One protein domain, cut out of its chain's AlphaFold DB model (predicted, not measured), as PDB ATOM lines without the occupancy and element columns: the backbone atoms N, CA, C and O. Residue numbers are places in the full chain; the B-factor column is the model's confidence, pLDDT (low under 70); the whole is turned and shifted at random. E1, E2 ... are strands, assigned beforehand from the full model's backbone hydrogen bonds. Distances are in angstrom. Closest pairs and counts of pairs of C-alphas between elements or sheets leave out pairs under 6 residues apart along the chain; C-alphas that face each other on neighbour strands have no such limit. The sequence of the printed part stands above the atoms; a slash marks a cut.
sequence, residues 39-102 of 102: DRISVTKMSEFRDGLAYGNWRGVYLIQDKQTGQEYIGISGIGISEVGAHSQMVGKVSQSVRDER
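What this domain is: This is residues 39 to 102 of the 102 residues of an uncharacterized protein of Klebsiella pneumoniae (UniProt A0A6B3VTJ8). A twisted sheet of four antiparallel strands, E1 to E4, makes the body, and a small hairpin of two strands, E5 and E6, sticks out from it as a separate arm. The two longest strands, E1 and E2, form a long hairpin, and the strands get shorter towards E4. The printed part has 64 residues, with six named strands in the order E1 to E6 and no named helix; the class is all strand. The whole is loose, with a radius of gyration of the C-alphas of 15.0 A, and elongated, spanning 47 by 29 by 20 A.

Where its parts are: E1, residues 41 to 50, begins at C-alpha 41 (37.884, -37.576, -7.880), is 26.3 A long and bends by 53 degrees at residue 46. E2, residues 58 to 66, is 25.4 A long. E3 is residues 72 to 76, 13.7 A, and E4 is residues 80 to 83, 10.7 A. E5 is residues 87 to 91, 11.7 A. E6, residues 94 to 98, 12.0 A, ends at C-alpha 98 (48.574, -22.693, -23.502).

How they stand to each other: E1 to E4 form a meander, each strand the antiparallel neighbour of the one before, with E1 and E4 as edge strands. In the hairpin E1 and E2, at 159 degrees, N 44 and O 63 are 2.8 A apart, within hydrogen-bond range. In the hairpin E2 and E3, N 62 and O 75 are 2.8 A apart. In the hairpin E3 and E4, N 76 and O 80 are 2.9 A apart. E4 and E5 are apart, though their link is tight. In the hairpin E5 and E6, at 142 degrees, N 89 and O 96 are 3.1 A apart.

The domain as a whole: The C-alphas farthest apart, those of Gly 56 and Lys 93, are 47.1 A from each other. The printed part has no cut, and no link is long. Mean pLDDT of the printed part is 81.6; residues 85 to 91 and 93 to 102 are under 70.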
ATOM      1  N   ASP A  39      33.595 -39.348  -4.531       77.88
ATOM      2  CA  ASP A  39      33.074 -39.496  -5.890       77.88
ATOM      3  C   ASP A  39      33.485 -38.336  -6.811       77.88
ATOM      4  O   ASP A  39      33.414 -38.467  -8.032       77.88
ATOM      5  N   ARG A  40      33.974 -37.214  -6.268       87.62
ATOM      6  CA  ARG A  40      34.452 -36.076  -7.065       87.62
ATOM      7  C   ARG A  40      35.735 -36.402  -7.816       87.62
ATOM      8  O   ARG A  40      35.940 -35.875  -8.903       87.62
ATOM      9  N   ILE A  41      36.589 -37.264  -7.276       90.38
ATOM     10  CA  ILE A  41      37.884 -37.576  -7.880       90.38
ATOM     11  C   ILE A  41      37.821 -38.934  -8.581       90.38
ATOM     12  O   ILE A  41      37.604 -39.968  -7.955       90.38
ATOM     13  N   SER A  42      38.037 -38.945  -9.895       90.81
ATOM     14  CA  SER A  42      38.257 -40.172 -10.661       90.81
ATOM     15  C   SER A  42      39.752 -40.451 -10.771       90.81
ATOM     16  O   SER A  42      40.526 -39.550 -11.081       90.81
ATOM     17  N   VAL A  43      40.164 -41.697 -10.541       92.38
ATOM     18  CA  VAL A  43      41.558 -42.128 -10.697       92.38
ATOM     19  C   VAL A  43      41.600 -43.322 -11.638       92.38
ATOM     20  O   VAL A  43      41.039 -44.375 -11.344       92.38
ATOM     21  N   THR A  44      42.295 -43.169 -12.760       93.38
ATOM     22  CA  THR A  44      42.469 -44.214 -13.773       93.38
ATOM     23  C   THR A  44      43.948 -44.536 -13.921       93.38
ATOM     24  O   THR A  44      44.750 -43.653 -14.213       93.38
ATOM     25  N   LYS A  45      44.338 -45.805 -13.746       93.75
ATOM     26  CA  LYS A  45      45.708 -46.238 -14.062       93.75
ATOM     27  C   LYS A  45      45.877 -46.269 -15.584       93.75
ATOM     28  O   LYS A  45      45.147 -46.983 -16.262       93.75
ATOM     29  N   MET A  46      46.847 -45.522 -16.098       92.88
ATOM     30  CA  MET A  46      47.157 -45.465 -17.528       92.88
ATOM     31  C   MET A  46      48.227 -46.478 -17.928       92.88
ATOM     32  O   MET A  46      48.119 -47.123 -18.966       92.88
ATOM     33  N   SER A  47      49.275 -46.606 -17.116       94.31
ATOM     34  CA  SER A  47      50.395 -47.504 -17.388       94.31
ATOM     35  C   SER A  47      51.162 -47.828 -16.111       94.31
ATOM     36  O   SER A  47      50.858 -47.321 -15.028       94.31
ATOM     37  N   GLU A  48      52.165 -48.689 -16.230       95.25
ATOM     38  CA  GLU A  48      53.142 -48.935 -15.183       95.25
ATOM     39  C   GLU A  48      54.515 -49.218 -15.786       95.25
ATOM     40  O   GLU A  48      54.631 -49.701 -16.913       95.25
ATOM     41  N   PHE A  49      55.564 -48.878 -15.044       95.50
ATOM     42  CA  PHE A  49      56.946 -49.093 -15.454       95.50
ATOM     43  C   PHE A  49      57.790 -49.597 -14.290       95.50
ATOM     44  O   PHE A  49      57.471 -49.381 -13.117       95.50
ATOM     45  N   ARG A  50      58.873 -50.294 -14.631       94.69
ATOM     46  CA  ARG A  50      59.777 -50.889 -13.654       94.69
ATOM     47  C   ARG A  50      60.711 -49.824 -13.081       94.69
ATOM     48  O   ARG A  50      61.378 -49.125 -13.836       94.69
ATOM     49  N   ASP A  51      60.794 -49.750 -11.760       94.56
ATOM     50  CA  ASP A  51      61.746 -48.911 -11.028       94.56
ATOM     51  C   ASP A  51      62.240 -49.667  -9.792       94.56
ATOM     52  O   ASP A  51      61.456 -49.955  -8.893       94.56
ATOM     53  N   GLY A  52      63.541 -49.961  -9.733       93.62
ATOM     54  CA  GLY A  52      64.161 -50.692  -8.622       93.62
ATOM     55  C   GLY A  52      64.194 -49.935  -7.289       93.62
ATOM     56  O   GLY A  52      64.474 -50.543  -6.261       93.62
ATOM     57  N   LEU A  53      63.906 -48.631  -7.285       91.88
ATOM     58  CA  LEU A  53      63.761 -47.832  -6.065       91.88
ATOM     59  C   LEU A  53      62.315 -47.805  -5.551       91.88
ATOM     60  O   LEU A  53      62.060 -47.324  -4.446       91.88
ATOM     61  N   ALA A  54      61.357 -48.288  -6.345       89.44
ATOM     62  CA  ALA A  54      59.959 -48.338  -5.956       89.44
ATOM     63  C   ALA A  54      59.655 -49.588  -5.127       89.44
ATOM     64  O   ALA A  54      60.203 -50.671  -5.345       89.44
ATOM     65  N   TYR A  55      58.700 -49.459  -4.208       80.69
ATOM     66  CA  TYR A  55      58.174 -50.610  -3.491       80.69
ATOM     67  C   TYR A  55      57.547 -51.607  -4.474       80.69
ATOM     68  O   TYR A  55      56.692 -51.243  -5.280       80.69
ATOM     69  N   GLY A  56      57.999 -52.861  -4.439       86.38
ATOM     70  CA  GLY A  56      57.576 -53.879  -5.403       86.38
ATOM     71  C   GLY A  56      58.211 -53.753  -6.795       86.38
ATOM     72  O   GLY A  56      57.825 -54.501  -7.683       86.38
ATOM     73  N   ASN A  57      59.206 -52.880  -6.987       90.38
ATOM     74  CA  ASN A  57      59.926 -52.633  -8.244       90.38
ATOM     75  C   ASN A  57      59.098 -52.026  -9.394       90.38
ATOM     76  O   ASN A  57      59.543 -52.056 -10.545       90.38
ATOM     77  N   TRP A  58      57.909 -51.490  -9.117       92.62
ATOM     78  CA  TRP A  58      57.007 -50.941 -10.133       92.62
ATOM     79  C   TRP A  58      56.398 -49.616  -9.688       92.62
ATOM     80  O   TRP A  58      56.062 -49.423  -8.520       92.62
ATOM     81  N   ARG A  59      56.187 -48.716 -10.647       93.50
ATOM     82  CA  ARG A  59      55.395 -47.500 -10.464       93.50
ATOM     83  C   ARG A  59      54.239 -47.485 -11.441       93.50
ATOM     84  O   ARG A  59      54.431 -47.725 -12.625       93.50
ATOM     85  N   GLY A  60      53.051 -47.165 -10.938       93.12
ATOM     86  CA  GLY A  60      51.894 -46.862 -11.775       93.12
ATOM     87  C   GLY A  60      51.872 -45.387 -12.167       93.12
ATOM     88  O   GLY A  60      52.209 -44.531 -11.345       93.12
ATOM     89  N   VAL A  61      51.451 -45.118 -13.396       94.12
ATOM     90  CA  VAL A  61      51.088 -43.796 -13.910       94.12
ATOM     91  C   VAL A  61      49.567 -43.703 -13.901       94.12
ATOM     92  O   VAL A  61      48.884 -44.603 -14.397       94.12
ATOM     93  N   TYR A  62      49.035 -42.631 -13.331       95.25
ATOM     94  CA  TYR A  62      47.607 -42.439 -13.113       95.25
ATOM     95  C   TYR A  62      47.150 -41.113 -13.703       95.25
ATOM     96  O   TYR A  62      47.803 -40.093 -13.496       95.25
ATOM     97  N   LEU A  63      46.004 -41.134 -14.372       93.25
ATOM     98  CA  LEU A  63      45.212 -39.949 -14.661       93.25
ATOM     99  C   LEU A  63      44.249 -39.733 -13.500       93.25
ATOM    100  O   LEU A  63      43.477 -40.628 -13.150       93.25
ATOM    101  N   ILE A  64      44.311 -38.556 -12.901       93.62
ATOM    102  CA  ILE A  64      43.437 -38.123 -11.822       93.62
ATOM    103  C   ILE A  64      42.590 -36.986 -12.381       93.62
ATOM    104  O   ILE A  64      43.129 -36.011 -12.897       93.62
ATOM    105  N   GLN A  65      41.274 -37.108 -12.288       92.31
ATOM    106  CA  GLN A  65      40.340 -36.113 -12.791       92.31
ATOM    107  C   GLN A  65      39.431 -35.639 -11.665       92.31
ATOM    108  O   GLN A  65      38.781 -36.446 -10.999       92.31
ATOM    109  N   ASP A  66      39.348 -34.327 -11.488       91.69
ATOM    110  CA  ASP A  66      38.301 -33.713 -10.683       91.69
ATOM    111  C   ASP A  66      37.033 -33.592 -11.539       91.69
ATOM    112  O   ASP A  66      36.968 -32.786 -12.464       91.69
ATOM    113  N   LYS A  67      36.008 -34.396 -11.245       89.00
ATOM    114  CA  LYS A  67      34.732 -34.414 -11.977       89.00
ATOM    115  C   LYS A  67      33.954 -33.105 -11.846       89.00
ATOM    116  O   LYS A  67      33.102 -32.831 -12.685       89.00
ATOM    117  N   GLN A  68      34.214 -32.309 -10.806       89.19
ATOM    118  CA  GLN A  68      33.528 -31.036 -10.603       89.19
ATOM    119  C   GLN A  68      34.100 -29.938 -11.505       89.19
ATOM    120  O   GLN A  68      33.342 -29.159 -12.078       89.19
ATOM    121  N   THR A  69      35.427 -29.858 -11.617       89.31
ATOM    122  CA  THR A  69      36.112 -28.808 -12.393       89.31
ATOM    123  C   THR A  69      36.492 -29.258 -13.803       89.31
ATOM    124  O   THR A  69      36.746 -28.424 -14.667       89.31
ATOM    125  N   GLY A  70      36.527 -30.568 -14.048       88.69
ATOM    126  CA  GLY A  70      37.057 -31.173 -15.268       88.69
ATOM    127  C   GLY A  70      38.585 -31.165 -15.340       88.69
ATOM    128  O   GLY A  70      39.128 -31.620 -16.344       88.69
ATOM    129  N   GLN A  71      39.274 -30.663 -14.309       89.19
ATOM    130  CA  GLN A  71      40.727 -30.548 -14.296       89.19
ATOM    131  C   GLN A  71      41.385 -31.927 -14.239       89.19
ATOM    132  O   GLN A  71      40.994 -32.792 -13.448       89.19
ATOM    133  N   GLU A  72      42.416 -32.101 -15.060       91.94
ATOM    134  CA  GLU A  72      43.182 -33.336 -15.158       91.94
ATOM    135  C   GLU A  72      44.572 -33.168 -14.545       91.94
ATOM    136  O   GLU A  72      45.225 -32.128 -14.669       91.94
ATOM    137  N   TYR A  73      45.032 -34.236 -13.906       93.00
ATOM    138  CA  TYR A  73      46.340 -34.350 -13.291       93.00
ATOM    139  C   TYR A  73      46.951 -35.704 -13.651       93.00
ATOM    140  O   TYR A  73      46.253 -36.715 -13.732       93.00
ATOM    141  N   ILE A  74      48.267 -35.746 -13.816       92.81
ATOM    142  CA  ILE A  74      49.038 -36.977 -13.955       92.81
ATOM    143  C   ILE A  74      49.805 -37.225 -12.665       92.81
ATOM    144  O   ILE A  74      50.512 -36.354 -12.158       92.81
ATOM    145  N   GLY A  75      49.663 -38.433 -12.130       93.00
ATOM    146  CA  GLY A  75      50.357 -38.898 -10.940       93.00
ATOM    147  C   GLY A  75      51.241 -40.101 -11.223       93.00
ATOM    148  O   GLY A  75      50.862 -40.992 -11.980       93.00
ATOM    149  N   ILE A  76      52.397 -40.169 -10.565       94.31
ATOM    150  CA  ILE A  76      53.239 -41.370 -10.543       94.31
ATOM    151  C   ILE A  76      53.363 -41.860  -9.100       94.31
ATOM    152  O   ILE A  76      53.745 -41.103  -8.201       94.31
ATOM    153  N   SER A  77      53.058 -43.144  -8.887       89.69
ATOM    154  CA  SER A  77      53.109 -43.777  -7.563       89.69
ATOM    155  C   SER A  77      54.459 -43.547  -6.884       89.69
ATOM    156  O   SER A  77      55.510 -43.888  -7.437       89.69
ATOM    157  N   GLY A  78      54.433 -42.973  -5.679       87.06
ATOM    158  CA  GLY A  78      55.628 -42.702  -4.879       87.06
ATOM    159  C   GLY A  78      56.568 -41.635  -5.454       87.06
ATOM    160  O   GLY A  78      57.736 -41.630  -5.072       87.06
ATOM    161  N   ILE A  79      56.109 -40.799  -6.394       90.75
ATOM    162  CA  ILE A  79      56.849 -39.630  -6.902       90.75
ATOM    163  C   ILE A  79      56.057 -38.348  -6.631       90.75
ATOM    164  O   ILE A  79      56.555 -37.460  -5.947       90.75
ATOM    165  N   GLY A  80      54.826 -38.245  -7.138       89.75
ATOM    166  CA  GLY A  80      54.016 -37.033  -7.002       89.75
ATOM    167  C   GLY A  80      52.895 -36.932  -8.036       89.75
ATOM    168  O   GLY A  80      52.698 -37.852  -8.832       89.75
ATOM    169  N   ILE A  81      52.171 -35.810  -8.003       89.12
ATOM    170  CA  ILE A  81      51.069 -35.453  -8.912       89.12
ATOM    171  C   ILE A  81      51.334 -34.077  -9.535       89.12
ATOM    172  O   ILE A  81      51.887 -33.203  -8.871       89.12
ATOM    173  N   SER A  82      50.942 -33.886 -10.792       87.75
ATOM    174  CA  SER A  82      51.071 -32.621 -11.524       87.75
ATOM    175  C   SER A  82      49.853 -32.384 -12.405       87.75
ATOM    176  O   SER A  82      49.283 -33.331 -12.933       87.75
ATOM    177  N   GLU A  83      49.467 -31.127 -12.589       85.56
ATOM    178  CA  GLU A  83      48.380 -30.735 -13.491       85.56
ATOM    179  C   GLU A  83      48.766 -30.967 -14.964       85.56
ATOM    180  O   GLU A  83      49.918 -30.749 -15.351       85.56
ATOM    181  N   VAL A  84      47.816 -31.425 -15.784       82.31
ATOM    182  CA  VAL A  84      47.996 -31.623 -17.232       82.31
ATOM    183  C   VAL A  84      47.716 -30.322 -17.978       82.31
ATOM    184  O   VAL A  84      46.689 -29.688 -17.754       82.31
ATOM    185  N   GLY A  85      48.601 -29.938 -18.903       66.69
ATOM    186  CA  GLY A  85      48.395 -28.774 -19.773       66.69
ATOM    187  C   GLY A  85      48.582 -27.413 -19.091       66.69
ATOM    188  O   GLY A  85      48.232 -26.389 -19.669       66.69
ATOM    189  N   ALA A  86      49.152 -27.373 -17.885       58.56
ATOM    190  CA  ALA A  86      49.486 -26.135 -17.187       58.56
ATOM    191  C   ALA A  86      50.867 -25.597 -17.611       58.56
ATOM    192  O   ALA A  86      51.741 -25.372 -16.774       58.56
ATOM    193  N   HIS A  87      51.094 -25.383 -18.912       58.31
ATOM    194  CA  HIS A  87      52.215 -24.558 -19.364       58.31
ATOM    195  C   HIS A  87      51.728 -23.107 -19.467       58.31
ATOM    196  O   HIS A  87      51.174 -22.662 -20.472       58.31
ATOM    197  N   SER A  88      51.894 -22.356 -18.378       54.06
ATOM    198  CA  SER A  88      51.765 -20.900 -18.425       54.06
ATOM    199  C   SER A  88      53.018 -20.345 -19.097       54.06
ATOM    200  O   SER A  88      54.095 -20.325 -18.501       54.06
ATOM    201  N   GLN A  89      52.896 -19.917 -20.351       55.12
ATOM    202  CA  GLN A  89      53.941 -19.120 -20.981       55.12
ATOM    203  C   GLN A  89      53.647 -17.642 -20.734       55.12
ATOM    204  O   GLN A  89      52.555 -17.137 -21.003       55.12
ATOM    205  N   MET A  90      54.646 -16.927 -20.220       48.44
ATOM    206  CA  MET A  90      54.616 -15.469 -20.211       48.44
ATOM    207  C   MET A  90      54.904 -14.967 -21.627       48.44
ATOM    208  O   MET A  90      56.050 -14.978 -22.073       48.44
ATOM    209  N   VAL A  91      53.874 -14.490 -22.328       56.84
ATOM    210  CA  VAL A  91      54.038 -13.749 -23.586       56.84
ATOM    211  C   VAL A  91      53.979 -12.258 -23.245       56.84
ATOM    212  O   VAL A  91      52.914 -11.655 -23.109       56.84
ATOM    213  N   GLY A  92      55.144 -11.649 -23.017       71.12
ATOM    214  CA  GLY A  92      55.236 -10.263 -22.542       71.12
ATOM    215  C   GLY A  92      54.902 -10.121 -21.047       71.12
ATOM    216  O   GLY A  92      55.577 -10.712 -20.213       71.12
ATOM    217  N   LYS A  93      53.891  -9.306 -20.691       68.19
ATOM    218  CA  LYS A  93      53.410  -9.101 -19.297       68.19
ATOM    219  C   LYS A  93      52.140  -9.891 -18.955       68.19
ATOM    220  O   LYS A  93      51.623  -9.757 -17.849       68.19
ATOM    221  N   VAL A  94      51.609 -10.658 -19.902       58.22
ATOM    222  CA  VAL A  94      50.361 -11.408 -19.739       58.22
ATOM    223  C   VAL A  94      50.706 -12.884 -19.574       58.22
ATOM    224  O   VAL A  94      51.458 -13.445 -20.368       58.22
ATOM    225  N   SER A  95      50.180 -13.495 -18.513       55.25
ATOM    226  CA  SER A  95      50.240 -14.942 -18.316       55.25
ATOM    227  C   SER A  95      49.179 -15.589 -19.201       55.25
ATOM    228  O   SER A  95      47.993 -15.296 -19.041       55.25
ATOM    229  N   GLN A  96      49.598 -16.425 -20.153       57.84
ATOM    230  CA  GLN A  96      48.688 -17.166 -21.018       57.84
ATOM    231  C   GLN A  96      48.852 -18.664 -20.749       57.84
ATOM    232  O   GLN A  96      49.952 -19.206 -20.845       57.84
ATOM    233  N   SER A  97      47.751 -19.320 -20.378       56.97
ATOM    234  CA  SER A  97      47.682 -20.782 -20.302       56.97
ATOM    235  C   SER A  97      47.546 -21.319 -21.724       56.97
ATOM    236  O   SER A  97      46.573 -21.004 -22.415       56.97
ATOM    237  N   VAL A  98      48.559 -22.054 -22.184       61.62
ATOM    238  CA  VAL A  98      48.574 -22.693 -23.502       61.62
ATOM    239  C   VAL A  98      48.322 -24.179 -23.299       61.62
ATOM    240  O   VAL A  98      48.985 -24.826 -22.494       61.62
ATOM    241  N   ARG A  99      47.331 -24.708 -24.018       54.78
ATOM    242  CA  ARG A  99      46.983 -26.128 -23.984       54.78
ATOM    243  C   ARG A  99      47.995 -26.888 -24.841       54.78
ATOM    244  O   ARG A  99      48.157 -26.528 -26.004       54.78
ATOM    245  N   ASP A 100      48.639 -27.910 -24.280       54.69
ATOM    246  CA  ASP A 100      49.554 -28.760 -25.047       54.69
ATOM    247  C   ASP A 100      48.788 -29.449 -26.185       54.69
ATOM    248  O   ASP A 100      47.709 -30.020 -25.992       54.69
ATOM    249  N   GLU A 101      49.328 -29.330 -27.393       65.00
ATOM    250  CA  GLU A 101      48.785 -29.935 -28.606       65.00
ATOM    251  C   GLU A 101      48.915 -31.464 -28.513       65.00
ATOM    252  O   GLU A 101      49.945 -31.990 -28.089       65.00
ATOM    253  N   ARG A 102      47.824 -32.165 -28.837       46.12
ATOM    254  CA  ARG A 102      47.673 -33.617 -28.667       46.12
ATOM    255  C   ARG A 102      48.272 -34.403 -29.825       46.12
ATOM    256  O   ARG A 102      48.037 -33.989 -30.981       46.12
TER     257      ARG A 102